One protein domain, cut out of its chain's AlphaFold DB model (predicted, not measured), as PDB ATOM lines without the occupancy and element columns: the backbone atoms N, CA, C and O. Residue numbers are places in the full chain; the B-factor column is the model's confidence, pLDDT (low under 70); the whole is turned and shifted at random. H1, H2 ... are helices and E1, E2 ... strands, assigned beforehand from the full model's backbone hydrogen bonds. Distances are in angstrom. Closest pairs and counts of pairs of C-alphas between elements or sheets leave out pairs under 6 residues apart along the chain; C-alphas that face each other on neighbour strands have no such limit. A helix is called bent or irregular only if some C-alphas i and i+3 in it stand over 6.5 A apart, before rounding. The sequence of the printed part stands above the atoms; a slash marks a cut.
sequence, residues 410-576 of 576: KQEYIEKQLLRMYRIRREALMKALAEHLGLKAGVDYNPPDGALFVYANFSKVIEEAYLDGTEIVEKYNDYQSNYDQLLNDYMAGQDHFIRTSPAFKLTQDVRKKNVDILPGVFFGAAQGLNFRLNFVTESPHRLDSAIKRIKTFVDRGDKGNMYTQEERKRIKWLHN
ATOM      1  N   LYS A 410       0.652  -1.364 -47.362       59.22
ATOM      2  CA  LYS A 410       0.641  -2.830 -47.363       59.22
ATOM      3  C   LYS A 410       2.044  -3.391 -47.571       59.22
ATOM      4  O   LYS A 410       2.452  -4.272 -46.820       59.22
ATOM      5  N   GLN A 411       2.769  -2.893 -48.573       62.41
ATOM      6  CA  GLN A 411       4.165  -3.273 -48.792       62.41
ATOM      7  C   GLN A 411       5.006  -2.930 -47.569       62.41
ATOM      8  O   GLN A 411       5.757  -3.764 -47.096       62.41
ATOM      9  N   GLU A 412       4.798  -1.764 -46.968       61.28
ATOM     10  CA  GLU A 412       5.474  -1.354 -45.746       61.28
ATOM     11  C   GLU A 412       5.160  -2.281 -44.562       61.28
ATOM     12  O   GLU A 412       6.071  -2.649 -43.825       61.28
ATOM     13  N   TYR A 413       3.908  -2.711 -44.383       65.94
ATOM     14  CA  TYR A 413       3.546  -3.700 -43.364       65.94
ATOM     15  C   TYR A 413       4.234  -5.049 -43.614       65.94
ATOM     16  O   TYR A 413       4.857  -5.608 -42.704       65.94
ATOM     17  N   ILE A 414       4.156  -5.556 -44.848       67.19
ATOM     18  CA  ILE A 414       4.771  -6.829 -45.230       67.19
ATOM     19  C   ILE A 414       6.293  -6.749 -45.053       67.19
ATOM     20  O   ILE A 414       6.868  -7.580 -44.361       67.19
ATOM     21  N   GLU A 415       6.952  -5.739 -45.608       67.50
ATOM     22  CA  GLU A 415       8.409  -5.599 -45.598       67.50
ATOM     23  C   GLU A 415       8.956  -5.223 -44.220       67.50
ATOM     24  O   GLU A 415       9.852  -5.890 -43.696       67.50
ATOM     25  N   LYS A 416       8.419  -4.173 -43.589       62.09
ATOM     26  CA  LYS A 416       9.017  -3.620 -42.365       62.09
ATOM     27  C   LYS A 416       8.607  -4.359 -41.099       62.09
ATOM     28  O   LYS A 416       9.370  -4.331 -40.130       62.09
ATOM     29  N   GLN A 417       7.435  -4.995 -41.074       68.94
ATOM     30  CA  GLN A 417       6.938  -5.683 -39.877       68.94
ATOM     31  C   GLN A 417       6.963  -7.202 -40.040       68.94
ATOM     32  O   GLN A 417       7.683  -7.883 -39.306       68.94
ATOM     33  N   LEU A 418       6.221  -7.731 -41.018       75.44
ATOM     34  CA  LEU A 418       6.019  -9.171 -41.183       75.44
ATOM     35  C   LEU A 418       7.323  -9.896 -41.552       75.44
ATOM     36  O   LEU A 418       7.779 -10.782 -40.825       75.44
ATOM     37  N   LEU A 419       7.954  -9.483 -42.653       81.56
ATOM     38  CA  LEU A 419       9.192 -10.062 -43.169       81.56
ATOM     39  C   LEU A 419      10.345  -9.883 -42.190       81.56
ATOM     40  O   LEU A 419      11.078 -10.837 -41.949       81.56
ATOM     41  N   ARG A 420      10.473  -8.707 -41.562       82.12
ATOM     42  CA  ARG A 420      11.496  -8.466 -40.535       82.12
ATOM     43  C   ARG A 420      11.389  -9.464 -39.382       82.12
ATOM     44  O   ARG A 420      12.394 -10.058 -38.993       82.12
ATOM     45  N   MET A 421      10.187  -9.661 -38.838       83.81
ATOM     46  CA  MET A 421       9.966 -10.605 -37.743       83.81
ATOM     47  C   MET A 421      10.280 -12.041 -38.173       83.81
ATOM     48  O   MET A 421      10.995 -12.759 -37.471       83.81
ATOM     49  N   TYR A 422       9.767 -12.460 -39.329       89.25
ATOM     50  CA  TYR A 422      10.008 -13.798 -39.855       89.25
ATOM     51  C   TYR A 422      11.478 -14.049 -40.179       89.25
ATOM     52  O   TYR A 422      11.974 -15.122 -39.858       89.25
ATOM     53  N   ARG A 423      12.202 -13.053 -40.695       89.69
ATOM     54  CA  ARG A 423      13.647 -13.126 -40.912       89.69
ATOM     55  C   ARG A 423      14.388 -13.357 -39.602       89.69
ATOM     56  O   ARG A 423      15.170 -14.292 -39.521       89.69
ATOM     57  N   ILE A 424      14.101 -12.578 -38.555       87.94
ATOM     58  CA  ILE A 424      14.730 -12.764 -37.234       87.94
ATOM     59  C   ILE A 424      14.521 -14.196 -36.723       87.94
ATOM     60  O   ILE A 424      15.454 -14.814 -36.216       87.94
ATOM     61  N   ARG A 425      13.309 -14.739 -36.867       92.25
ATOM     62  CA  ARG A 425      13.004 -16.103 -36.418       92.25
ATOM     63  C   ARG A 425      13.631 -17.179 -37.310       92.25
ATOM     64  O   ARG A 425      14.124 -18.171 -36.781       92.25
ATOM     65  N   ARG A 426      13.672 -16.968 -38.630       94.00
ATOM     66  CA  ARG A 426      14.382 -17.823 -39.594       94.00
ATOM     67  C   ARG A 426      15.856 -17.938 -39.218       94.00
ATOM     68  O   ARG A 426      16.339 -19.048 -39.022       94.00
ATOM     69  N   GLU A 427      16.535 -16.802 -39.054       93.50
ATOM     70  CA  GLU A 427      17.948 -16.762 -38.662       93.50
ATOM     71  C   GLU A 427      18.168 -17.426 -37.299       93.50
ATOM     72  O   GLU A 427      19.125 -18.172 -37.124       93.50
ATOM     73  N   ALA A 428      17.264 -17.210 -36.336       92.81
ATOM     74  CA  ALA A 428      17.354 -17.841 -35.022       92.81
ATOM     75  C   ALA A 428      17.241 -19.372 -35.093       92.81
ATOM     76  O   ALA A 428      18.033 -20.063 -34.455       92.81
ATOM     77  N   LEU A 429      16.299 -19.908 -35.879       94.25
ATOM     78  CA  LEU A 429      16.171 -21.353 -36.082       94.25
ATOM     79  C   LEU A 429      17.398 -21.925 -36.803       94.25
ATOM     80  O   LEU A 429      17.944 -22.929 -36.359       94.25
ATOM     81  N   MET A 430      17.857 -21.278 -37.878       93.88
ATOM     82  CA  MET A 430      19.049 -21.698 -38.626       93.88
ATOM     83  C   MET A 430      20.304 -21.695 -37.748       93.88
ATOM     84  O   MET A 430      21.075 -22.657 -37.762       93.88
ATOM     85  N   LYS A 431      20.477 -20.648 -36.935       92.75
ATOM     86  CA  LYS A 431      21.552 -20.547 -35.949       92.75
ATOM     87  C   LYS A 431      21.463 -21.668 -34.916       92.75
ATOM     88  O   LYS A 431      22.455 -22.350 -34.697       92.75
ATOM     89  N   ALA A 432      20.289 -21.899 -34.332       93.00
ATOM     90  CA  ALA A 432      20.095 -22.963 -33.353       93.00
ATOM     91  C   ALA A 432      20.403 -24.349 -33.946       93.00
ATOM     92  O   ALA A 432      21.103 -25.143 -33.319       93.00
ATOM     93  N   LEU A 433      19.937 -24.626 -35.169       92.56
ATOM     94  CA  LEU A 433      20.280 -25.848 -35.898       92.56
ATOM     95  C   LEU A 433      21.794 -25.970 -36.078       92.56
ATOM     96  O   LEU A 433      22.346 -27.015 -35.764       92.56
ATOM     97  N   ALA A 434      22.472 -24.909 -36.519       89.75
ATOM     98  CA  ALA A 434      23.915 -24.921 -36.742       89.75
ATOM     99  C   ALA A 434      24.730 -25.110 -35.447       89.75
ATOM    100  O   ALA A 434      25.704 -25.860 -35.446       89.75
ATOM    101  N   GLU A 435      24.336 -24.454 -34.354       89.75
ATOM    102  CA  GLU A 435      25.058 -24.490 -33.076       89.75
ATOM    103  C   GLU A 435      24.876 -25.814 -32.329       89.75
ATOM    104  O   GLU A 435      25.834 -26.325 -31.752       89.75
ATOM    105  N   HIS A 436      23.666 -26.384 -32.345       88.38
ATOM    106  CA  HIS A 436      23.337 -27.549 -31.514       88.38
ATOM    107  C   HIS A 436      23.305 -28.868 -32.292       88.38
ATOM    108  O   HIS A 436      23.585 -29.913 -31.712       88.38
ATOM    109  N   LEU A 437      22.970 -28.836 -33.584       83.88
ATOM    110  CA  LEU A 437      22.798 -30.024 -34.433       83.88
ATOM    111  C   LEU A 437      23.577 -29.954 -35.768       83.88
ATOM    112  O   LEU A 437      23.383 -30.827 -36.604       83.88
ATOM    113  N   GLY A 438      24.415 -28.927 -35.997       64.88
ATOM    114  CA  GLY A 438      24.880 -28.475 -37.326       64.88
ATOM    115  C   GLY A 438      25.681 -29.468 -38.182       64.88
ATOM    116  O   GLY A 438      25.734 -30.651 -37.907       64.88
ATOM    117  N   LEU A 439      26.381 -29.009 -39.228       53.31
ATOM    118  CA  LEU A 439      27.037 -29.889 -40.228       53.31
ATOM    119  C   LEU A 439      28.011 -30.945 -39.652       53.31
ATOM    120  O   LEU A 439      28.190 -32.013 -40.244       53.31
ATOM    121  N   LYS A 440      28.625 -30.666 -38.493       47.28
ATOM    122  CA  LYS A 440      29.461 -31.624 -37.742       47.28
ATOM    123  C   LYS A 440      28.660 -32.603 -36.860       47.28
ATOM    124  O   LYS A 440      29.221 -33.619 -36.483       47.28
ATOM    125  N   ALA A 441      27.402 -32.289 -36.549       50.94
ATOM    126  CA  ALA A 441      26.470 -33.007 -35.667       50.94
ATOM    127  C   ALA A 441      25.193 -33.517 -36.378       50.94
ATOM    128  O   ALA A 441      24.293 -34.045 -35.735       50.94
ATOM    129  N   GLY A 442      25.101 -33.378 -37.704       59.84
ATOM    130  CA  GLY A 442      24.251 -34.247 -38.501       59.84
ATOM    131  C   GLY A 442      23.061 -33.661 -39.252       59.84
ATOM    132  O   GLY A 442      22.344 -34.428 -39.893       59.84
ATOM    133  N   VAL A 443      22.850 -32.344 -39.216       78.19
ATOM    134  CA  VAL A 443      21.728 -31.712 -39.932       78.19
ATOM    135  C   VAL A 443      22.199 -30.887 -41.126       78.19
ATOM    136  O   VAL A 443      23.020 -29.979 -40.975       78.19
ATOM    137  N   ASP A 444      21.638 -31.182 -42.302       86.38
ATOM    138  CA  ASP A 444      21.852 -30.441 -43.552       86.38
ATOM    139  C   ASP A 444      20.554 -29.770 -44.019       86.38
ATOM    140  O   ASP A 444      19.467 -30.332 -43.881       86.38
ATOM    141  N   TYR A 445      20.639 -28.551 -44.542       90.75
ATOM    142  CA  TYR A 445      19.485 -27.818 -45.054       90.75
ATOM    143  C   TYR A 445      19.906 -26.715 -46.020       90.75
ATOM    144  O   TYR A 445      20.946 -26.075 -45.864       90.75
ATOM    145  N   ASN A 446      19.022 -26.412 -46.970       90.50
ATOM    146  CA  ASN A 446      19.139 -25.198 -47.767       90.50
ATOM    147  C   ASN A 446      18.498 -24.035 -47.002       90.50
ATOM    148  O   ASN A 446      17.340 -24.163 -46.586       90.50
ATOM    149  N   PRO A 447      19.194 -22.898 -46.820       93.31
ATOM    150  CA  PRO A 447      18.559 -21.681 -46.334       93.31
ATOM    151  C   PRO A 447      17.331 -21.354 -47.197       93.31
ATOM    152  O   PRO A 447      17.460 -21.298 -48.422       93.31
ATOM    153  N   PRO A 448      16.139 -21.163 -46.607       95.38
ATOM    154  CA  PRO A 448      14.938 -20.961 -47.400       95.38
ATOM    155  C   PRO A 448      14.929 -19.550 -47.998       95.38
ATOM    156  O   PRO A 448      15.040 -18.557 -47.267       95.38
ATOM    157  N   ASP A 449      14.751 -19.471 -49.319       95.88
ATOM    158  CA  ASP A 449      14.583 -18.219 -50.073       95.88
ATOM    159  C   ASP A 449      13.289 -17.489 -49.682       95.88
ATOM    160  O   ASP A 449      13.195 -16.267 -49.771       95.88
ATOM    161  N   GLY A 450      12.276 -18.239 -49.240       94.62
ATOM    162  CA  GLY A 450      10.978 -17.716 -48.851       94.62
ATOM    163  C   GLY A 450      10.115 -18.691 -48.047       94.62
ATOM    164  O   GLY A 450      10.611 -19.615 -47.403       94.62
ATOM    165  N   ALA A 451       8.796 -18.486 -48.086       94.81
ATOM    166  CA  ALA A 451       7.809 -19.219 -47.283       94.81
ATOM    167  C   ALA A 451       8.068 -19.081 -45.774       94.81
ATOM    168  O   ALA A 451       8.388 -17.995 -45.322       94.81
ATOM    169  N   LEU A 452       7.819 -20.123 -44.973       93.56
ATOM    170  CA  LEU A 452       7.801 -20.042 -43.502       93.56
ATOM    171  C   LEU A 452       8.514 -21.219 -42.820       93.56
ATOM    172  O   LEU A 452       8.264 -21.509 -41.647       93.56
ATOM    173  N   PHE A 453       9.339 -21.942 -43.577       94.56
ATOM    174  CA  PHE A 453       9.847 -23.250 -43.188       94.56
ATOM    175  C   PHE A 453      11.334 -23.385 -43.501       94.56
ATOM    176  O   PHE A 453      11.785 -22.931 -44.546       94.56
ATOM    177  N   VAL A 454      12.064 -24.053 -42.613       95.25
ATOM    178  CA  VAL A 454      13.362 -24.665 -42.903       95.25
ATOM    179  C   VAL A 454      13.109 -26.149 -43.136       95.25
ATOM    180  O   VAL A 454      12.493 -26.814 -42.299       95.25
ATOM    181  N   TYR A 455      13.557 -26.662 -44.280       95.44
ATOM    182  CA  TYR A 455      13.463 -28.081 -44.600       95.44
ATOM    183  C   TYR A 455      14.826 -28.729 -44.439       95.44
ATOM    184  O   TYR A 455      15.761 -28.410 -45.174       95.44
ATOM    185  N   ALA A 456      14.929 -29.575 -43.424       93.12
ATOM    186  CA  ALA A 456      16.200 -30.038 -42.907       93.12
ATOM    187  C   ALA A 456      16.275 -31.561 -42.903       93.12
ATOM    188  O   ALA A 456      15.343 -32.236 -42.466       93.12
ATOM    189  N   ASN A 457      17.401 -32.080 -43.368       91.44
ATOM    190  CA  ASN A 457      17.757 -33.483 -43.374       91.44
ATOM    191  C   ASN A 457      18.373 -33.863 -42.028       91.44
ATOM    192  O   ASN A 457      19.320 -33.226 -41.580       91.44
ATOM    193  N   PHE A 458      17.823 -34.889 -41.387       90.31
ATOM    194  CA  PHE A 458      18.223 -35.378 -40.066       90.31
ATOM    195  C   PHE A 458      18.857 -36.779 -40.156       90.31
ATOM    196  O   PHE A 458      18.880 -37.497 -39.163       90.31
ATOM    197  N   SER A 459      19.352 -37.193 -41.329       87.06
ATOM    198  CA  SER A 459      19.935 -38.528 -41.566       87.06
ATOM    199  C   SER A 459      20.925 -38.939 -40.475       87.06
ATOM    200  O   SER A 459      20.682 -39.902 -39.759       87.06
ATOM    201  N   LYS A 460      21.975 -38.149 -40.262       83.38
ATOM    202  CA  LYS A 460      22.992 -38.418 -39.236       83.38
ATOM    203  C   LYS A 460      22.437 -38.348 -37.811       83.38
ATOM    204  O   LYS A 460      22.833 -39.137 -36.968       83.38
ATOM    205  N   VAL A 461      21.479 -37.455 -37.542       85.25
ATOM    206  CA  VAL A 461      20.794 -37.407 -36.236       85.25
ATOM    207  C   VAL A 461      20.073 -38.728 -35.955       85.25
ATOM    208  O   VAL A 461      20.086 -39.224 -34.832       85.25
ATOM    209  N   ILE A 462      19.447 -39.304 -36.979       85.12
ATOM    210  CA  ILE A 462      18.772 -40.595 -36.907       85.12
ATOM    211  C   ILE A 462      19.789 -41.735 -36.737       85.12
ATOM    212  O   ILE A 462      19.562 -42.610 -35.904       85.12
ATOM    213  N   GLU A 463      20.907 -41.720 -37.470       83.12
ATOM    214  CA  GLU A 463      21.995 -42.706 -37.316       83.12
ATOM    215  C   GLU A 463      22.586 -42.698 -35.901       83.12
ATOM    216  O   GLU A 463      22.828 -43.751 -35.323       83.12
ATOM    217  N   GLU A 464      22.805 -41.516 -35.324       80.69
ATOM    218  CA  GLU A 464      23.383 -41.377 -33.985       80.69
ATOM    219  C   GLU A 464      22.399 -41.761 -32.875       80.69
ATOM    220  O   GLU A 464      22.805 -42.305 -31.842       80.69
ATOM    221  N   ALA A 465      21.107 -41.484 -33.077       79.31
ATOM    222  CA  ALA A 465      20.071 -41.760 -32.091       79.31
ATOM    223  C   ALA A 465      19.702 -43.252 -32.000       79.31
ATOM    224  O   ALA A 465      19.370 -43.709 -30.908       79.31
ATOM    225  N   TYR A 466      19.768 -44.016 -33.098       81.19
ATOM    226  CA  TYR A 466      19.226 -45.383 -33.166       81.19
ATOM    227  C   TYR A 466      20.237 -46.403 -33.719       81.19
ATOM    228  O   TYR A 466      20.867 -46.166 -34.745       81.19
ATOM    229  N   LEU A 467      20.352 -47.583 -33.085       71.12
ATOM    230  CA  LEU A 467      21.361 -48.605 -33.442       71.12
ATOM    231  C   LEU A 467      21.224 -49.182 -34.859       71.12
ATOM    232  O   LEU A 467      22.222 -49.568 -35.457       71.12
ATOM    233  N   ASP A 468      20.003 -49.267 -35.383       74.62
ATOM    234  CA  ASP A 468      19.687 -49.747 -36.734       74.62
ATOM    235  C   ASP A 468      19.448 -48.597 -37.728       74.62
ATOM    236  O   ASP A 468      18.981 -48.817 -38.847       74.62
ATOM    237  N   GLY A 469      19.783 -47.361 -37.338       71.62
ATOM    238  CA  GLY A 469      19.592 -46.176 -38.167       71.62
ATOM    239  C   GLY A 469      20.383 -46.223 -39.476       71.62
ATOM    240  O   GLY A 469      19.855 -45.791 -40.495       71.62
ATOM    241  N   THR A 470      21.596 -46.787 -39.484       79.44
ATOM    242  CA  THR A 470      22.492 -46.797 -40.659       79.44
ATOM    243  C   THR A 470      21.898 -47.535 -41.859       79.44
ATOM    244  O   THR A 470      21.834 -46.959 -42.939       79.44
ATOM    245  N   GLU A 471      21.378 -48.755 -41.685       76.38
ATOM    246  CA  GLU A 471      20.764 -49.528 -42.783       76.38
ATOM    247  C   GLU A 471      19.554 -48.788 -43.384       76.38
ATOM    248  O   GLU A 471      19.337 -48.752 -44.598       76.38
ATOM    249  N   ILE A 472      18.764 -48.137 -42.529       75.12
ATOM    250  CA  ILE A 472      17.585 -47.396 -42.973       75.12
ATOM    251  C   ILE A 472      17.993 -46.097 -43.669       75.12
ATOM    252  O   ILE A 472      17.384 -45.703 -44.666       75.12
ATOM    253  N   VAL A 473      19.028 -45.428 -43.170       79.62
ATOM    254  CA  VAL A 473      19.556 -44.225 -43.798       79.62
ATOM    255  C   VAL A 473      20.180 -44.555 -45.149       79.62
ATOM    256  O   VAL A 473      19.886 -43.844 -46.103       79.62
ATOM    257  N   GLU A 474      20.888 -45.673 -45.305       79.44
ATOM    258  CA  GLU A 474      21.338 -46.175 -46.612       79.44
ATOM    259  C   GLU A 474      20.163 -46.391 -47.581       79.44
ATOM    260  O   GLU A 474      20.205 -45.908 -48.717       79.44
ATOM    261  N   LYS A 475      19.063 -47.009 -47.118       76.56
ATOM    262  CA  LYS A 475      17.844 -47.197 -47.926       76.56
ATOM    263  C   LYS A 475      17.278 -45.872 -48.459       76.56
ATOM    264  O   LYS A 475      16.835 -45.823 -49.608       76.56
ATOM    265  N   TYR A 476      17.264 -44.814 -47.647       76.94
ATOM    266  CA  TYR A 476      16.735 -43.499 -48.036       76.94
ATOM    267  C   TYR A 476      17.775 -42.571 -48.697       76.94
ATOM    268  O   TYR A 476      17.377 -41.635 -49.390       76.94
ATOM    269  N   ASN A 477      19.077 -42.813 -48.512       71.88
ATOM    270  CA  ASN A 477      20.161 -42.015 -49.093       71.88
ATOM    271  C   ASN A 477      20.396 -42.335 -50.571       71.88
ATOM    272  O   ASN A 477      20.727 -41.421 -51.331       71.88
ATOM    273  N   ASP A 478      20.195 -43.586 -51.008       69.19
ATOM    274  CA  ASP A 478      20.263 -43.922 -52.436       69.19
ATOM    275  C   ASP A 478      18.968 -43.531 -53.161       69.19
ATOM    276  O   ASP A 478      18.139 -44.349 -53.574       69.19
ATOM    277  N   TYR A 479      18.787 -42.216 -53.301       63.66
ATOM    278  CA  TYR A 479      17.657 -41.635 -54.010       63.66
ATOM    279  C   TYR A 479      17.580 -42.160 -55.446       63.66
ATOM    280  O   TYR A 479      16.486 -42.334 -55.956       63.66
ATOM    281  N   GLN A 480      18.698 -42.420 -56.131       59.66
ATOM    282  CA  GLN A 480      18.639 -42.826 -57.538       59.66
ATOM    283  C   GLN A 480      18.215 -44.283 -57.721       59.66
ATOM    284  O   GLN A 480      17.444 -44.553 -58.644       59.66
ATOM    285  N   SER A 481      18.675 -45.206 -56.872       68.31
ATOM    286  CA  SER A 481      18.318 -46.623 -57.000       68.31
ATOM    287  C   SER A 481      16.933 -46.939 -56.434       68.31
ATOM    288  O   SER A 481      16.246 -47.814 -56.959       68.31
ATOM    289  N   ASN A 482      16.513 -46.232 -55.377       73.19
ATOM    290  CA  ASN A 482      15.347 -46.620 -54.583       73.19
ATOM    291  C   ASN A 482      14.116 -45.742 -54.820       73.19
ATOM    292  O   ASN A 482      13.054 -46.061 -54.289       73.19
ATOM    293  N   TYR A 483      14.211 -44.663 -55.612       79.69
ATOM    294  CA  TYR A 483      13.100 -43.718 -55.792       79.69
ATOM    295  C   TYR A 483      11.797 -44.391 -56.217       79.69
ATOM    296  O   TYR A 483      10.760 -44.156 -55.604       79.69
ATOM    297  N   ASP A 484      11.844 -45.243 -57.245       79.94
ATOM    298  CA  ASP A 484      10.643 -45.899 -57.767       79.94
ATOM    299  C   ASP A 484      10.038 -46.866 -56.735       79.94
ATOM    300  O   ASP A 484       8.817 -46.951 -56.619       79.94
ATOM    301  N   GLN A 485      10.868 -47.538 -55.929       79.81
ATOM    302  CA  GLN A 485      10.396 -48.406 -54.846       79.81
ATOM    303  C   GLN A 485       9.768 -47.598 -53.706       79.81
ATOM    304  O   GLN A 485       8.648 -47.893 -53.301       79.81
ATOM    305  N   LEU A 486      10.451 -46.553 -53.223       80.06
ATOM    306  CA  LEU A 486       9.928 -45.647 -52.195       80.06
ATOM    307  C   LEU A 486       8.596 -45.045 -52.635       80.06
ATOM    308  O   LEU A 486       7.668 -44.912 -51.839       80.06
ATOM    309  N   LEU A 487       8.494 -44.705 -53.918       79.88
ATOM    310  CA  LEU A 487       7.278 -44.184 -54.503       79.88
ATOM    311  C   LEU A 487       6.156 -45.216 -54.520       79.88
ATOM    312  O   LEU A 487       5.039 -44.893 -54.126       79.88
ATOM    313  N   ASN A 488       6.436 -46.446 -54.945       78.62
ATOM    314  CA  ASN A 488       5.447 -47.519 -54.927       78.62
ATOM    315  C   ASN A 488       4.940 -47.789 -53.505       78.62
ATOM    316  O   ASN A 488       3.730 -47.863 -53.309       78.62
ATOM    317  N   ASP A 489       5.836 -47.848 -52.517       76.50
ATOM    318  CA  ASP A 489       5.481 -48.061 -51.110       76.50
ATOM    319  C   ASP A 489       4.604 -46.915 -50.576       76.50
ATOM    320  O   ASP A 489       3.557 -47.144 -49.964       76.50
ATOM    321  N   TYR A 490       4.997 -45.669 -50.864       78.06
ATOM    322  CA  TYR A 490       4.238 -44.474 -50.500       78.06
ATOM    323  C   TYR A 490       2.831 -44.487 -51.107       78.06
ATOM    324  O   TYR A 490       1.859 -44.152 -50.433       78.06
ATOM    325  N   MET A 491       2.703 -44.891 -52.372       75.75
ATOM    326  CA  MET A 491       1.422 -44.927 -53.077       75.75
ATOM    327  C   MET A 491       0.543 -46.117 -52.657       75.75
ATOM    328  O   MET A 491      -0.679 -45.993 -52.682       75.75
ATOM    329  N   ALA A 492       1.137 -47.251 -52.274       74.19
ATOM    330  CA  ALA A 492       0.417 -48.458 -51.860       74.19
ATOM    331  C   ALA A 492      -0.190 -48.343 -50.453       74.19
ATOM    332  O   ALA A 492      -1.220 -48.951 -50.170       74.19
ATOM    333  N   GLY A 493       0.425 -47.552 -49.572       69.00
ATOM    334  CA  GLY A 493      -0.037 -47.403 -48.198       69.00
ATOM    335  C   GLY A 493       0.575 -46.191 -47.522       69.00
ATOM    336  O   GLY A 493       1.334 -46.350 -46.571       69.00
ATOM    337  N   GLN A 494       0.235 -44.988 -47.995       66.38
ATOM    338  CA  GLN A 494       0.779 -43.710 -47.515       66.38
ATOM    339  C   GLN A 494       0.815 -43.624 -45.980       66.38
ATOM    340  O   GLN A 494       1.855 -43.320 -45.403       66.38
ATOM    341  N   ASP A 495      -0.283 -43.974 -45.309       67.88
ATOM    342  CA  ASP A 495      -0.369 -43.988 -43.844       67.88
ATOM    343  C   ASP A 495       0.592 -44.985 -43.185       67.88
ATOM    344  O   ASP A 495       1.192 -44.681 -42.150       67.88
ATOM    345  N   HIS A 496       0.747 -46.175 -43.767       71.25
ATOM    346  CA  HIS A 496       1.691 -47.179 -43.288       71.25
ATOM    347  C   HIS A 496       3.129 -46.691 -43.482       71.25
ATOM    348  O   HIS A 496       3.875 -46.621 -42.509       71.25
ATOM    349  N   PHE A 497       3.472 -46.259 -44.698       73.88
ATOM    350  CA  PHE A 497       4.795 -45.754 -45.057       73.88
ATOM    351  C   PHE A 497       5.226 -44.572 -44.179       73.88
ATOM    352  O   PHE A 497       6.373 -44.509 -43.732       73.88
ATOM    353  N   ILE A 498       4.297 -43.659 -43.870       73.75
ATOM    354  CA  ILE A 498       4.522 -42.558 -42.927       73.75
ATOM    355  C   ILE A 498       4.832 -43.102 -41.531       73.75
ATOM    356  O   ILE A 498       5.820 -42.696 -40.926       73.75
ATOM    357  N   ARG A 499       4.020 -44.027 -41.003       72.75
ATOM    358  CA  ARG A 499       4.192 -44.565 -39.640       72.75
ATOM    359  C   ARG A 499       5.473 -45.379 -39.469       72.75
ATOM    360  O   ARG A 499       5.988 -45.463 -38.355       72.75
ATOM    361  N   THR A 500       5.976 -45.963 -40.549       74.44
ATOM    362  CA  THR A 500       7.231 -46.724 -40.594       74.44
ATOM    363  C   THR A 500       8.432 -45.880 -41.006       74.44
ATOM    364  O   THR A 500       9.510 -46.429 -41.215       74.44
ATOM    365  N   SER A 501       8.267 -44.567 -41.181       79.81
ATOM    366  CA  SER A 501       9.374 -43.697 -41.561       79.81
ATOM    367  C   SER A 501      10.239 -43.355 -40.333       79.81
ATOM    368  O   SER A 501       9.698 -43.081 -39.253       79.81
ATOM    369  N   PRO A 502      11.572 -43.273 -40.494       84.19
ATOM    370  CA  PRO A 502      12.484 -42.803 -39.451       84.19
ATOM    371  C   PRO A 502      12.105 -41.446 -38.875       84.19
ATOM    372  O   PRO A 502      12.045 -41.265 -37.659       84.19
ATOM    373  N   ALA A 503      11.797 -40.491 -39.758       85.81
ATOM    374  CA  ALA A 503      11.402 -39.159 -39.344       85.81
ATOM    375  C   ALA A 503      10.148 -39.184 -38.455       85.81
ATOM    376  O   ALA A 503      10.085 -38.464 -37.461       85.81
ATOM    377  N   PHE A 504       9.166 -40.038 -38.760       85.38
ATOM    378  CA  PHE A 504       7.966 -40.170 -37.935       85.38
ATOM    379  C   PHE A 504       8.269 -40.739 -36.545       85.38
ATOM    380  O   PHE A 504       7.746 -40.229 -35.552       85.38
ATOM    381  N   LYS A 505       9.147 -41.746 -36.448       84.25
ATOM    382  CA  LYS A 505       9.586 -42.282 -35.152       84.25
ATOM    383  C   LYS A 505      10.283 -41.211 -34.316       84.25
ATOM    384  O   LYS A 505       9.901 -40.989 -33.167       84.25
ATOM    385  N   LEU A 506      11.235 -40.491 -34.909       86.38
ATOM    386  CA  LEU A 506      11.932 -39.413 -34.215       86.38
ATOM    387  C   LEU A 506      10.957 -38.310 -33.772       86.38
ATOM    388  O   LEU A 506      11.072 -37.851 -32.639       86.38
ATOM    389  N   THR A 507       9.944 -37.947 -34.577       87.50
ATOM    390  CA  THR A 507       8.852 -37.046 -34.145       87.50
ATOM    391  C   THR A 507       8.186 -37.534 -32.854       87.50
ATOM    392  O   THR A 507       7.968 -36.739 -31.938       87.50
ATOM    393  N   GLN A 508       7.853 -38.825 -32.752       84.62
ATOM    394  CA  GLN A 508       7.221 -39.382 -31.549       84.62
ATOM    395  C   GLN A 508       8.140 -39.310 -30.326       84.62
ATOM    396  O   GLN A 508       7.677 -39.017 -29.221       84.62
ATOM    397  N   ASP A 509       9.432 -39.551 -30.515       85.38
ATOM    398  CA  ASP A 509      10.385 -39.568 -29.416       85.38
ATOM    399  C   ASP A 509      10.748 -38.163 -28.921       85.38
ATOM    400  O   ASP A 509      10.732 -37.921 -27.711       85.38
ATOM    401  N   VAL A 510      10.971 -37.192 -29.815       86.69
ATOM    402  CA  VAL A 510      11.225 -35.799 -29.395       86.69
ATOM    403  C   VAL A 510       9.992 -35.153 -28.764       86.69
ATOM    404  O   VAL A 510      10.127 -34.270 -27.912       86.69
ATOM    405  N   ARG A 511       8.785 -35.652 -29.068       86.75
ATOM    406  CA  ARG A 511       7.554 -35.237 -28.384       86.75
ATOM    407  C   ARG A 511       7.576 -35.564 -26.892       86.75
ATOM    408  O   ARG A 511       7.033 -34.791 -26.108       86.75
ATOM    409  N   LYS A 512       8.302 -36.607 -26.463       85.06
ATOM    410  CA  LYS A 512       8.566 -36.898 -25.035       85.06
ATOM    411  C   LYS A 512       9.428 -35.818 -24.361       85.06
ATOM    412  O   LYS A 512       9.512 -35.768 -23.137       85.06
ATOM    413  N   LYS A 513      10.086 -34.953 -25.143       86.69
ATOM    414  CA  LYS A 513      10.812 -33.754 -24.688       86.69
ATOM    415  C   LYS A 513      10.007 -32.466 -24.889       86.69
ATOM    416  O   LYS A 513      10.575 -31.375 -24.824       86.69
ATOM    417  N   ASN A 514       8.698 -32.584 -25.111       88.06
ATOM    418  CA  ASN A 514       7.793 -31.468 -25.362       88.06
ATOM    419  C   ASN A 514       8.232 -30.612 -26.561       88.06
ATOM    420  O   ASN A 514       8.149 -29.384 -26.523       88.06
ATOM    421  N   VAL A 515       8.719 -31.260 -27.622       88.69
ATOM    422  CA  VAL A 515       8.967 -30.628 -28.922       88.69
ATOM    423  C   VAL A 515       8.185 -31.380 -29.987       88.69
ATOM    424  O   VAL A 515       8.267 -32.600 -30.063       88.69
ATOM    425  N   ASP A 516       7.434 -30.660 -30.807       88.44
ATOM    426  CA  ASP A 516       6.697 -31.231 -31.931       88.44
ATOM    427  C   ASP A 516       7.327 -30.786 -33.255       88.44
ATOM    428  O   ASP A 516       7.484 -29.589 -33.505       88.44
ATOM    429  N   ILE A 517       7.698 -31.745 -34.101       89.50
ATOM    430  CA  ILE A 517       8.314 -31.519 -35.416       89.50
ATOM    431  C   ILE A 517       7.546 -32.298 -36.477       89.50
ATOM    432  O   ILE A 517       7.073 -33.406 -36.218       89.50
ATOM    433  N   LEU A 518       7.435 -31.744 -37.685       89.75
ATOM    434  CA  LEU A 518       6.681 -32.390 -38.752       89.75
ATOM    435  C   LEU A 518       7.614 -33.184 -39.678       89.75
ATOM    436  O   LEU A 518       8.486 -32.577 -40.312       89.75
ATOM    437  N   PRO A 519       7.438 -34.510 -39.793       90.62
ATOM    438  CA  PRO A 519       8.335 -35.335 -40.580       90.62
ATOM    439  C   PRO A 519       8.114 -35.120 -42.080       90.62
ATOM    440  O   PRO A 519       7.005 -34.880 -42.561       90.62
ATOM    441  N   GLY A 520       9.206 -35.199 -42.827       90.00
ATOM    442  CA  GLY A 520       9.291 -34.901 -44.251       90.00
ATOM    443  C   GLY A 520       8.486 -35.862 -45.114       90.00
ATOM    444  O   GLY A 520       8.000 -35.443 -46.157       90.00
ATOM    445  N   VAL A 521       8.273 -37.097 -44.651       85.88
ATOM    446  CA  VAL A 521       7.512 -38.152 -45.344       85.88
ATOM    447  C   VAL A 521       6.089 -37.731 -45.731       85.88
ATOM    448  O   VAL A 521       5.539 -38.214 -46.713       85.88
ATOM    449  N   PHE A 522       5.495 -36.763 -45.030       86.50
ATOM    450  CA  PHE A 522       4.206 -36.184 -45.420       86.50
ATOM    451  C   PHE A 522       4.256 -35.381 -46.733       86.50
ATOM    452  O   PHE A 522       3.220 -35.122 -47.338       86.50
ATOM    453  N   PHE A 523       5.444 -34.973 -47.172       90.69
ATOM    454  CA  PHE A 523       5.666 -34.106 -48.328       90.69
ATOM    455  C   PHE A 523       6.211 -34.861 -49.545       90.69
ATOM    456  O   PHE A 523       6.359 -34.258 -50.602       90.69
ATOM    457  N   GLY A 524       6.512 -36.155 -49.429       87.12
ATOM    458  CA  GLY A 524       7.012 -36.957 -50.542       87.12
ATOM    459  C   GLY A 524       7.604 -38.290 -50.099       87.12
ATOM    460  O   GLY A 524       7.915 -38.494 -48.923       87.12
ATOM    461  N   ALA A 525       7.764 -39.202 -51.055       78.56
ATOM    462  CA  ALA A 525       8.190 -40.574 -50.798       78.56
ATOM    463  C   ALA A 525       9.651 -40.651 -50.331       78.56
ATOM    464  O   ALA A 525       9.985 -41.389 -49.404       78.56
ATOM    465  N   ALA A 526      10.519 -39.825 -50.910       81.19
ATOM    466  CA  ALA A 526      11.947 -39.816 -50.600       81.19
ATOM    467  C   ALA A 526      12.328 -38.889 -49.430       81.19
ATOM    468  O   ALA A 526      13.475 -38.475 -49.285       81.19
ATOM    469  N   GLN A 527      11.357 -38.542 -48.586       86.69
ATOM    470  CA  GLN A 527      11.512 -37.530 -47.540       86.69
ATOM    471  C   GLN A 527      11.528 -38.112 -46.123       86.69
ATOM    472  O   GLN A 527      11.369 -37.385 -45.141       86.69
ATOM    473  N   GLY A 528      11.729 -39.428 -46.006       83.69
ATOM    474  CA  GLY A 528      11.692 -40.178 -44.747       83.69
ATOM    475  C   GLY A 528      12.758 -39.796 -43.717       83.69
ATOM    476  O   GLY A 528      12.629 -40.215 -42.568       83.69
ATOM    477  N   LEU A 529      13.753 -38.990 -44.106       89.62
ATOM    478  CA  LEU A 529      14.826 -38.461 -43.251       89.62
ATOM    479  C   LEU A 529      14.765 -36.937 -43.060       89.62
ATOM    480  O   LEU A 529      15.566 -36.378 -42.314       89.62
ATOM    481  N   ASN A 530      13.854 -36.250 -43.750       91.81
ATOM    482  CA  ASN A 530      13.737 -34.796 -43.689       91.81
ATOM    483  C   ASN A 530      12.685 -34.376 -42.662       91.81
ATOM    484  O   ASN A 530      11.825 -35.164 -42.276       91.81
ATOM    485  N   PHE A 531      12.715 -33.112 -42.255       93.50
ATOM    486  CA  PHE A 531      11.721 -32.479 -41.397       93.50
ATOM    487  C   PHE A 531      11.387 -31.088 -41.913       93.50
ATOM    488  O   PHE A 531      12.271 -30.325 -42.303       93.50
ATOM    489  N   ARG A 532      10.101 -30.731 -41.866       94.88
ATOM    490  CA  ARG A 532       9.652 -29.355 -42.081       94.88
ATOM    491  C   ARG A 532       9.544 -28.658 -40.732       94.88
ATOM    492  O   ARG A 532       8.623 -28.932 -39.965       94.88
ATOM    493  N   LEU A 533      10.447 -27.717 -40.486       94.88
ATOM    494  CA  LEU A 533      10.491 -26.923 -39.266       94.88
ATOM    495  C   LEU A 533       9.985 -25.512 -39.562       94.88
ATOM    496  O   LEU A 533      10.600 -24.762 -40.317       94.88
ATOM    497  N   ASN A 534       8.847 -25.139 -38.992       92.50
ATOM    498  CA  ASN A 534       8.341 -23.779 -39.072       92.50
ATOM    499  C   ASN A 534       9.088 -22.881 -38.069       92.50
ATOM    500  O   ASN A 534       9.385 -23.299 -36.952       92.50
ATOM    501  N   PHE A 535       9.359 -21.639 -38.462       90.44
ATOM    502  CA  PHE A 535       9.986 -20.631 -37.596       90.44
ATOM    503  C   PHE A 535       9.008 -19.520 -37.189       90.44
ATOM    504  O   PHE A 535       9.409 -18.455 -36.736       90.44
ATOM    505  N   VAL A 536       7.708 -19.713 -37.392       83.75
ATOM    506  CA  VAL A 536       6.718 -18.635 -37.276       83.75
ATOM    507  C   VAL A 536       5.863 -18.724 -36.029       83.75
ATOM    508  O   VAL A 536       5.338 -17.698 -35.614       83.75
ATOM    509  N   THR A 537       5.731 -19.895 -35.416       75.12
ATOM    510  CA  THR A 537       4.928 -20.090 -34.200       75.12
ATOM    511  C   THR A 537       5.648 -19.648 -32.928       75.12
ATOM    512  O   THR A 537       4.991 -19.274 -31.965       75.12
ATOM    513  N   GLU A 538       6.982 -19.633 -32.931       82.81
ATOM    514  CA  GLU A 538       7.783 -19.533 -31.709       82.81
ATOM    515  C   GLU A 538       8.726 -18.320 -31.698       82.81
ATOM    516  O   GLU A 538       9.148 -17.807 -32.739       82.81
ATOM    517  N   SER A 539       9.070 -17.843 -30.498       84.62
ATOM    518  CA  SER A 539      10.071 -16.784 -30.319       84.62
ATOM    519  C   SER A 539      11.498 -17.317 -30.543       84.62
ATOM    520  O   SER A 539      11.731 -18.510 -30.355       84.62
ATOM    521  N   PRO A 540      12.489 -16.461 -30.870       86.00
ATOM    522  CA  PRO A 540      13.879 -16.889 -31.074       86.00
ATOM    523  C   PRO A 540      14.456 -17.761 -29.948       86.00
ATOM    524  O   PRO A 540      15.066 -18.791 -30.212       86.00
ATOM    525  N   HIS A 541      14.205 -17.396 -28.687       87.00
ATOM    526  CA  HIS A 541      14.644 -18.181 -27.529       87.00
ATOM    527  C   HIS A 541      13.960 -19.557 -27.455       87.00
ATOM    528  O   HIS A 541      14.581 -20.548 -27.077       87.00
ATOM    529  N   ARG A 542      12.673 -19.643 -27.815       90.06
ATOM    530  CA  ARG A 542      11.935 -20.915 -27.816       90.06
ATOM    531  C   ARG A 542      12.365 -21.818 -28.971       90.06
ATOM    532  O   ARG A 542      12.490 -23.018 -28.758       90.06
ATOM    533  N   LEU A 543      12.684 -21.254 -30.137       91.38
ATOM    534  CA  LEU A 543      13.295 -21.992 -31.249       91.38
ATOM    535  C   LEU A 543      14.628 -22.627 -30.820       91.38
ATOM    536  O   LEU A 543      14.809 -23.831 -30.980       91.38
ATOM    537  N   ASP A 544      15.515 -21.854 -30.188       92.44
ATOM    538  CA  ASP A 544      16.776 -22.361 -29.625       92.44
ATOM    539  C   ASP A 544      16.549 -23.462 -28.573       92.44
ATOM    540  O   ASP A 544      17.161 -24.531 -28.630       92.44
ATOM    541  N   SER A 545      15.596 -23.250 -27.657       92.25
ATOM    542  CA  SER A 545      15.225 -24.249 -26.649       92.25
ATOM    543  C   SER A 545      14.724 -25.558 -27.270       92.25
ATOM    544  O   SER A 545      15.109 -26.631 -26.805       92.25
ATOM    545  N   ALA A 546      13.913 -25.499 -28.332       92.44
ATOM    546  CA  ALA A 546      13.447 -26.694 -29.033       92.44
ATOM    547  C   ALA A 546      14.608 -27.497 -29.621       92.44
ATOM    548  O   ALA A 546      14.685 -28.704 -29.397       92.44
ATOM    549  N   ILE A 547      15.545 -26.836 -30.306       93.62
ATOM    550  CA  ILE A 547      16.692 -27.534 -30.894       93.62
ATOM    551  C   ILE A 547      17.593 -28.141 -29.807       93.62
ATOM    552  O   ILE A 547      18.000 -29.295 -29.931       93.62
ATOM    553  N   LYS A 548      17.826 -27.448 -28.684       91.94
ATOM    554  CA  LYS A 548      18.561 -28.009 -27.530       91.94
ATOM    555  C   LYS A 548      17.894 -29.251 -26.936       91.94
ATOM    556  O   LYS A 548      18.578 -30.186 -26.515       91.94
ATOM    557  N   ARG A 549      16.559 -29.281 -26.882       90.81
ATOM    558  CA  ARG A 549      15.797 -30.440 -26.389       90.81
ATOM    559  C   ARG A 549      15.903 -31.632 -27.337       90.81
ATOM    560  O   ARG A 549      16.074 -32.749 -26.854       90.81
ATOM    561  N   ILE A 550      15.866 -31.387 -28.649       89.62
ATOM    562  CA  ILE A 550      16.144 -32.413 -29.665       89.62
ATOM    563  C   ILE A 550      17.569 -32.942 -29.472       89.62
ATOM    564  O   ILE A 550      17.744 -34.143 -29.303       89.62
ATOM    565  N   LYS A 551      18.572 -32.060 -29.366       87.69
ATOM    566  CA  LYS A 551      19.965 -32.455 -29.106       87.69
ATOM    567  C   LYS A 551      20.098 -33.321 -27.852       87.69
ATOM    568  O   LYS A 551      20.730 -34.365 -27.880       87.69
ATOM    569  N   THR A 552      19.458 -32.921 -26.754       84.12
ATOM    570  CA  THR A 552      19.500 -33.674 -25.490       84.12
ATOM    571  C   THR A 552      18.926 -35.084 -25.637       84.12
ATOM    572  O   THR A 552      19.343 -35.988 -24.918       84.12
ATOM    573  N   PHE A 553      17.943 -35.284 -26.519       81.00
ATOM    574  CA  PHE A 553      17.423 -36.617 -26.817       81.00
ATOM    575  C   PHE A 553      18.474 -37.471 -27.539       81.00
ATOM    576  O   PHE A 553      18.742 -38.583 -27.092       81.00
ATOM    577  N   VAL A 554      19.116 -36.907 -28.564       76.38
ATOM    578  CA  VAL A 554      20.178 -37.559 -29.350       76.38
ATOM    579  C   VAL A 554      21.379 -37.914 -28.462       76.38
ATOM    580  O   VAL A 554      21.777 -39.072 -28.388       76.38
ATOM    581  N   ASP A 555      21.895 -36.948 -27.695       75.75
ATOM    582  CA  ASP A 555      23.096 -37.109 -26.859       75.75
ATOM    583  C   ASP A 555      22.906 -38.112 -25.713       75.75
ATOM    584  O   ASP A 555      23.853 -38.786 -25.306       75.75
ATOM    585  N   ARG A 556      21.690 -38.210 -25.152       65.38
ATOM    586  CA  ARG A 556      21.401 -39.155 -24.058       65.38
ATOM    587  C   ARG A 556      21.411 -40.606 -24.518       65.38
ATOM    588  O   ARG A 556      21.364 -41.478 -23.654       65.38
ATOM    589  N   GLY A 557      21.499 -40.846 -25.826       53.84
ATOM    590  CA  GLY A 557      21.695 -42.170 -26.375       53.84
ATOM    591  C   GLY A 557      20.615 -43.124 -25.898       53.84
ATOM    592  O   GLY A 557      20.939 -44.158 -25.315       53.84
ATOM    593  N   ASP A 558      19.348 -42.810 -26.182       60.38
ATOM    594  CA  ASP A 558      18.319 -43.852 -26.244       60.38
ATOM    595  C   ASP A 558      18.611 -44.712 -27.486       60.38
ATOM    596  O   ASP A 558      17.830 -44.766 -28.429       60.38
ATOM    597  N   LYS A 559      19.800 -45.346 -27.487       60.88
ATOM    598  CA  LYS A 559      20.379 -46.219 -28.514       60.88
ATOM    599  C   LYS A 559      19.603 -47.532 -28.562       60.88
ATOM    600  O   LYS A 559      20.172 -48.608 -28.687       60.88
ATOM    601  N   GLY A 560      18.296 -47.473 -28.359       62.28
ATOM    602  CA  GLY A 560      17.406 -48.562 -28.657       62.28
ATOM    603  C   GLY A 560      17.364 -48.794 -30.160       62.28
ATOM    604  O   GLY A 560      17.840 -48.002 -30.978       62.28
ATOM    605  N   ASN A 561      16.752 -49.909 -30.528       69.25
ATOM    606  CA  ASN A 561      16.312 -50.097 -31.898       69.25
ATOM    607  C   ASN A 561      15.311 -48.993 -32.268       69.25
ATOM    608  O   ASN A 561      14.459 -48.649 -31.444       69.25
ATOM    609  N   MET A 562      15.349 -48.515 -33.515       74.69
ATOM    610  CA  MET A 562      14.403 -47.528 -34.044       74.69
ATOM    611  C   MET A 562      12.953 -47.972 -33.820       74.69
ATOM    612  O   MET A 562      12.084 -47.159 -33.523       74.69
ATOM    613  N   TYR A 563      12.693 -49.280 -33.870       74.94
ATOM    614  CA  TYR A 563      11.410 -49.864 -33.489       74.94
ATOM    615  C   TYR A 563      11.582 -50.968 -32.445       74.94
ATOM    616  O   TYR A 563      12.359 -51.915 -32.637       74.94
ATOM    617  N   THR A 564      10.797 -50.887 -31.369       76.88
ATOM    618  CA  THR A 564      10.631 -51.964 -30.379       76.88
ATOM    619  C   THR A 564      10.056 -53.228 -31.029       76.88
ATOM    620  O   THR A 564       9.447 -53.173 -32.098       76.88
ATOM    621  N   GLN A 565      10.206 -54.397 -30.393       75.56
ATOM    622  CA  GLN A 565       9.619 -55.642 -30.918       75.56
ATOM    623  C   GLN A 565       8.097 -55.545 -31.105       75.56
ATOM    624  O   GLN A 565       7.559 -56.099 -32.061       75.56
ATOM    625  N   GLU A 566       7.402 -54.849 -30.206       76.88
ATOM    626  CA  GLU A 566       5.957 -54.640 -30.293       76.88
ATOM    627  C   GLU A 566       5.588 -53.699 -31.447       76.88
ATOM    628  O   GLU A 566       4.696 -54.017 -32.233       76.88
ATOM    629  N   GLU A 567       6.331 -52.602 -31.631       72.81
ATOM    630  CA  GLU A 567       6.170 -51.726 -32.798       72.81
ATOM    631  C   GLU A 567       6.443 -52.481 -34.100       72.81
ATOM    632  O   GLU A 567       5.646 -52.379 -35.026       72.81
ATOM    633  N   ARG A 568       7.484 -53.322 -34.163       74.00
ATOM    634  CA  ARG A 568       7.758 -54.176 -35.335       74.00
ATOM    635  C   ARG A 568       6.620 -55.157 -35.608       74.00
ATOM    636  O   ARG A 568       6.246 -55.337 -36.764       74.00
ATOM    637  N   LYS A 569       6.034 -55.771 -34.573       74.88
ATOM    638  CA  LYS A 569       4.850 -56.638 -34.718       74.88
ATOM    639  C   LYS A 569       3.647 -55.857 -35.240       74.88
ATOM    640  O   LYS A 569       2.958 -56.348 -36.126       74.88
ATOM    641  N   ARG A 570       3.419 -54.643 -34.736       68.88
ATOM    642  CA  ARG A 570       2.326 -53.771 -35.182       68.88
ATOM    643  C   ARG A 570       2.521 -53.290 -36.617       68.88
ATOM    644  O   ARG A 570       1.567 -53.289 -37.383       68.88
ATOM    645  N   ILE A 571       3.748 -52.934 -36.992       64.75
ATOM    646  CA  ILE A 571       4.133 -52.597 -38.366       64.75
ATOM    647  C   ILE A 571       3.886 -53.801 -39.278       64.75
ATOM    648  O   ILE A 571       3.209 -53.660 -40.288       64.75
ATOM    649  N   LYS A 572       4.345 -54.996 -38.887       64.56
ATOM    650  CA  LYS A 572       4.112 -56.236 -39.640       64.56
ATOM    651  C   LYS A 572       2.622 -56.574 -39.767       64.56
ATOM    652  O   LYS A 572       2.207 -57.047 -40.813       64.56
ATOM    653  N   TRP A 573       1.819 -56.312 -38.735       71.06
ATOM    654  CA  TRP A 573       0.365 -56.478 -38.788       71.06
ATOM    655  C   TRP A 573      -0.318 -55.468 -39.715       71.06
ATOM    656  O   TRP A 573      -1.247 -55.846 -40.399       71.06
ATOM    657  N   LEU A 574       0.144 -54.212 -39.770       51.12
ATOM    658  CA  LEU A 574      -0.369 -53.218 -40.726       51.12
ATOM    659  C   LEU A 574       0.036 -53.517 -42.181       51.12
ATOM    660  O   LEU A 574      -0.549 -52.937 -43.090       51.12
ATOM    661  N   HIS A 575       1.080 -54.324 -42.383       50.31
ATOM    662  CA  HIS A 575       1.594 -54.699 -43.700       50.31
ATOM    663  C   HIS A 575       0.872 -55.913 -44.304       50.31
ATOM    664  O   HIS A 575       0.757 -56.007 -45.523       50.31
ATOM    665  N   ASN A 576       0.431 -56.840 -43.450       45.06
ATOM    666  CA  ASN A 576      -0.353 -58.020 -43.824       45.06
ATOM    667  C   ASN A 576      -1.839 -57.674 -43.925       45.06
ATOM    668  O   ASN A 576      -2.520 -58.327 -44.745       45.06
TER     669      ASN A 576
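AT A GLANCE: This is residues 410 to 576 of the 576 residues of the protein "Aminotransferase class I/II-fold pyridoxal phosphate-dependent enzyme" of Candidatus Naiadarchaeales archaeon SRR2090153.bin1042 (UniProt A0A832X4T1). A ribbon of two antiparallel strands, E1 and E2, lies in the middle of an elongated model; beside it the two longest helices, H1 and H8, run side by side, and residues 410 to 418 of H1 stick out as an arm at one end. Toward the other end gather the shorter helices, among them the hairpin of H2 and H3, with H9 beyond H5. The printed part has 167 residues with nine named helices and two named strands, in the order H1 E1 H2 H3 H4 H5 H6 H7 E2 H8 H9, and is mostly helix. It is compact, with a radius of gyration of the C-alphas of 17.0 A and spans of 57 by 34 by 25 A.

IN THESE COORDINATES: Find E1 at residues 453 to 457, starting at C-alpha 453 (9.847, -23.250, -43.188), and E2 at residues 530 to 534. H1, residues 410 to 437, starts at (0.641, -2.830, -47.363), is 37.4 A long and has a kink of 26 degrees near residue 420. H8, residues 540 to 555, is 22.6 A long. Look next for H2 at 459 to 465, H3 at 469 to 477, H4 at 479 to 492, H5 at 494 to 499, H6 at 502 to 511 and H7 at 520 to 523. H9, residues 565 to 575, ends at (1.594, -54.699, -43.700). H4 is irregular: C-alphas 481 and 484 are 7.7 A apart.

HOW THE PARTS SIT: Between E1 and E2, N 454 and O 533 are 2.8 A apart, within hydrogen-bond range. H1 touches H8 with residues 424 to 437 alone, at a shallow tilt of 24 degrees, the same way; their closest C-alphas, of Ala 432 and Asp 544, are 5.0 A apart. H2 touches H8 at a steep tilt of 61 degrees, closest at C-alphas of Ala 465 and Val 554, 5.0 A. H6 only just touches H7, with 3 pairs of C-alphas within 8 A, closest at Ala 503 and Gly 520, 6.8 A. H3 and H4 are close but not clearly touching, at 7.1 A between C-alphas of Lys 475 and Asn 482. H4 and H5 touch only at the corner, and only just, with 3 pairs within 8 A. H8 and H9 are apart. Each O i to N i+4 pair is within hydrogen-bond range in H2, H3, H5, H6, H8 and H9; it is 22 of 24 in H1 and 8 of 10 in H4, and H7 is too short for such a pair.

THE WHOLE: The C-alphas farthest apart, of Glu 412 and Asn 576, are 57.0 A apart. The printed part has no cut, and the link from H1 to E1 is long. The mean pLDDT of the printed part is 80.3; residues under 70 include 410 to 417, 438 to 442 and 556 to 561.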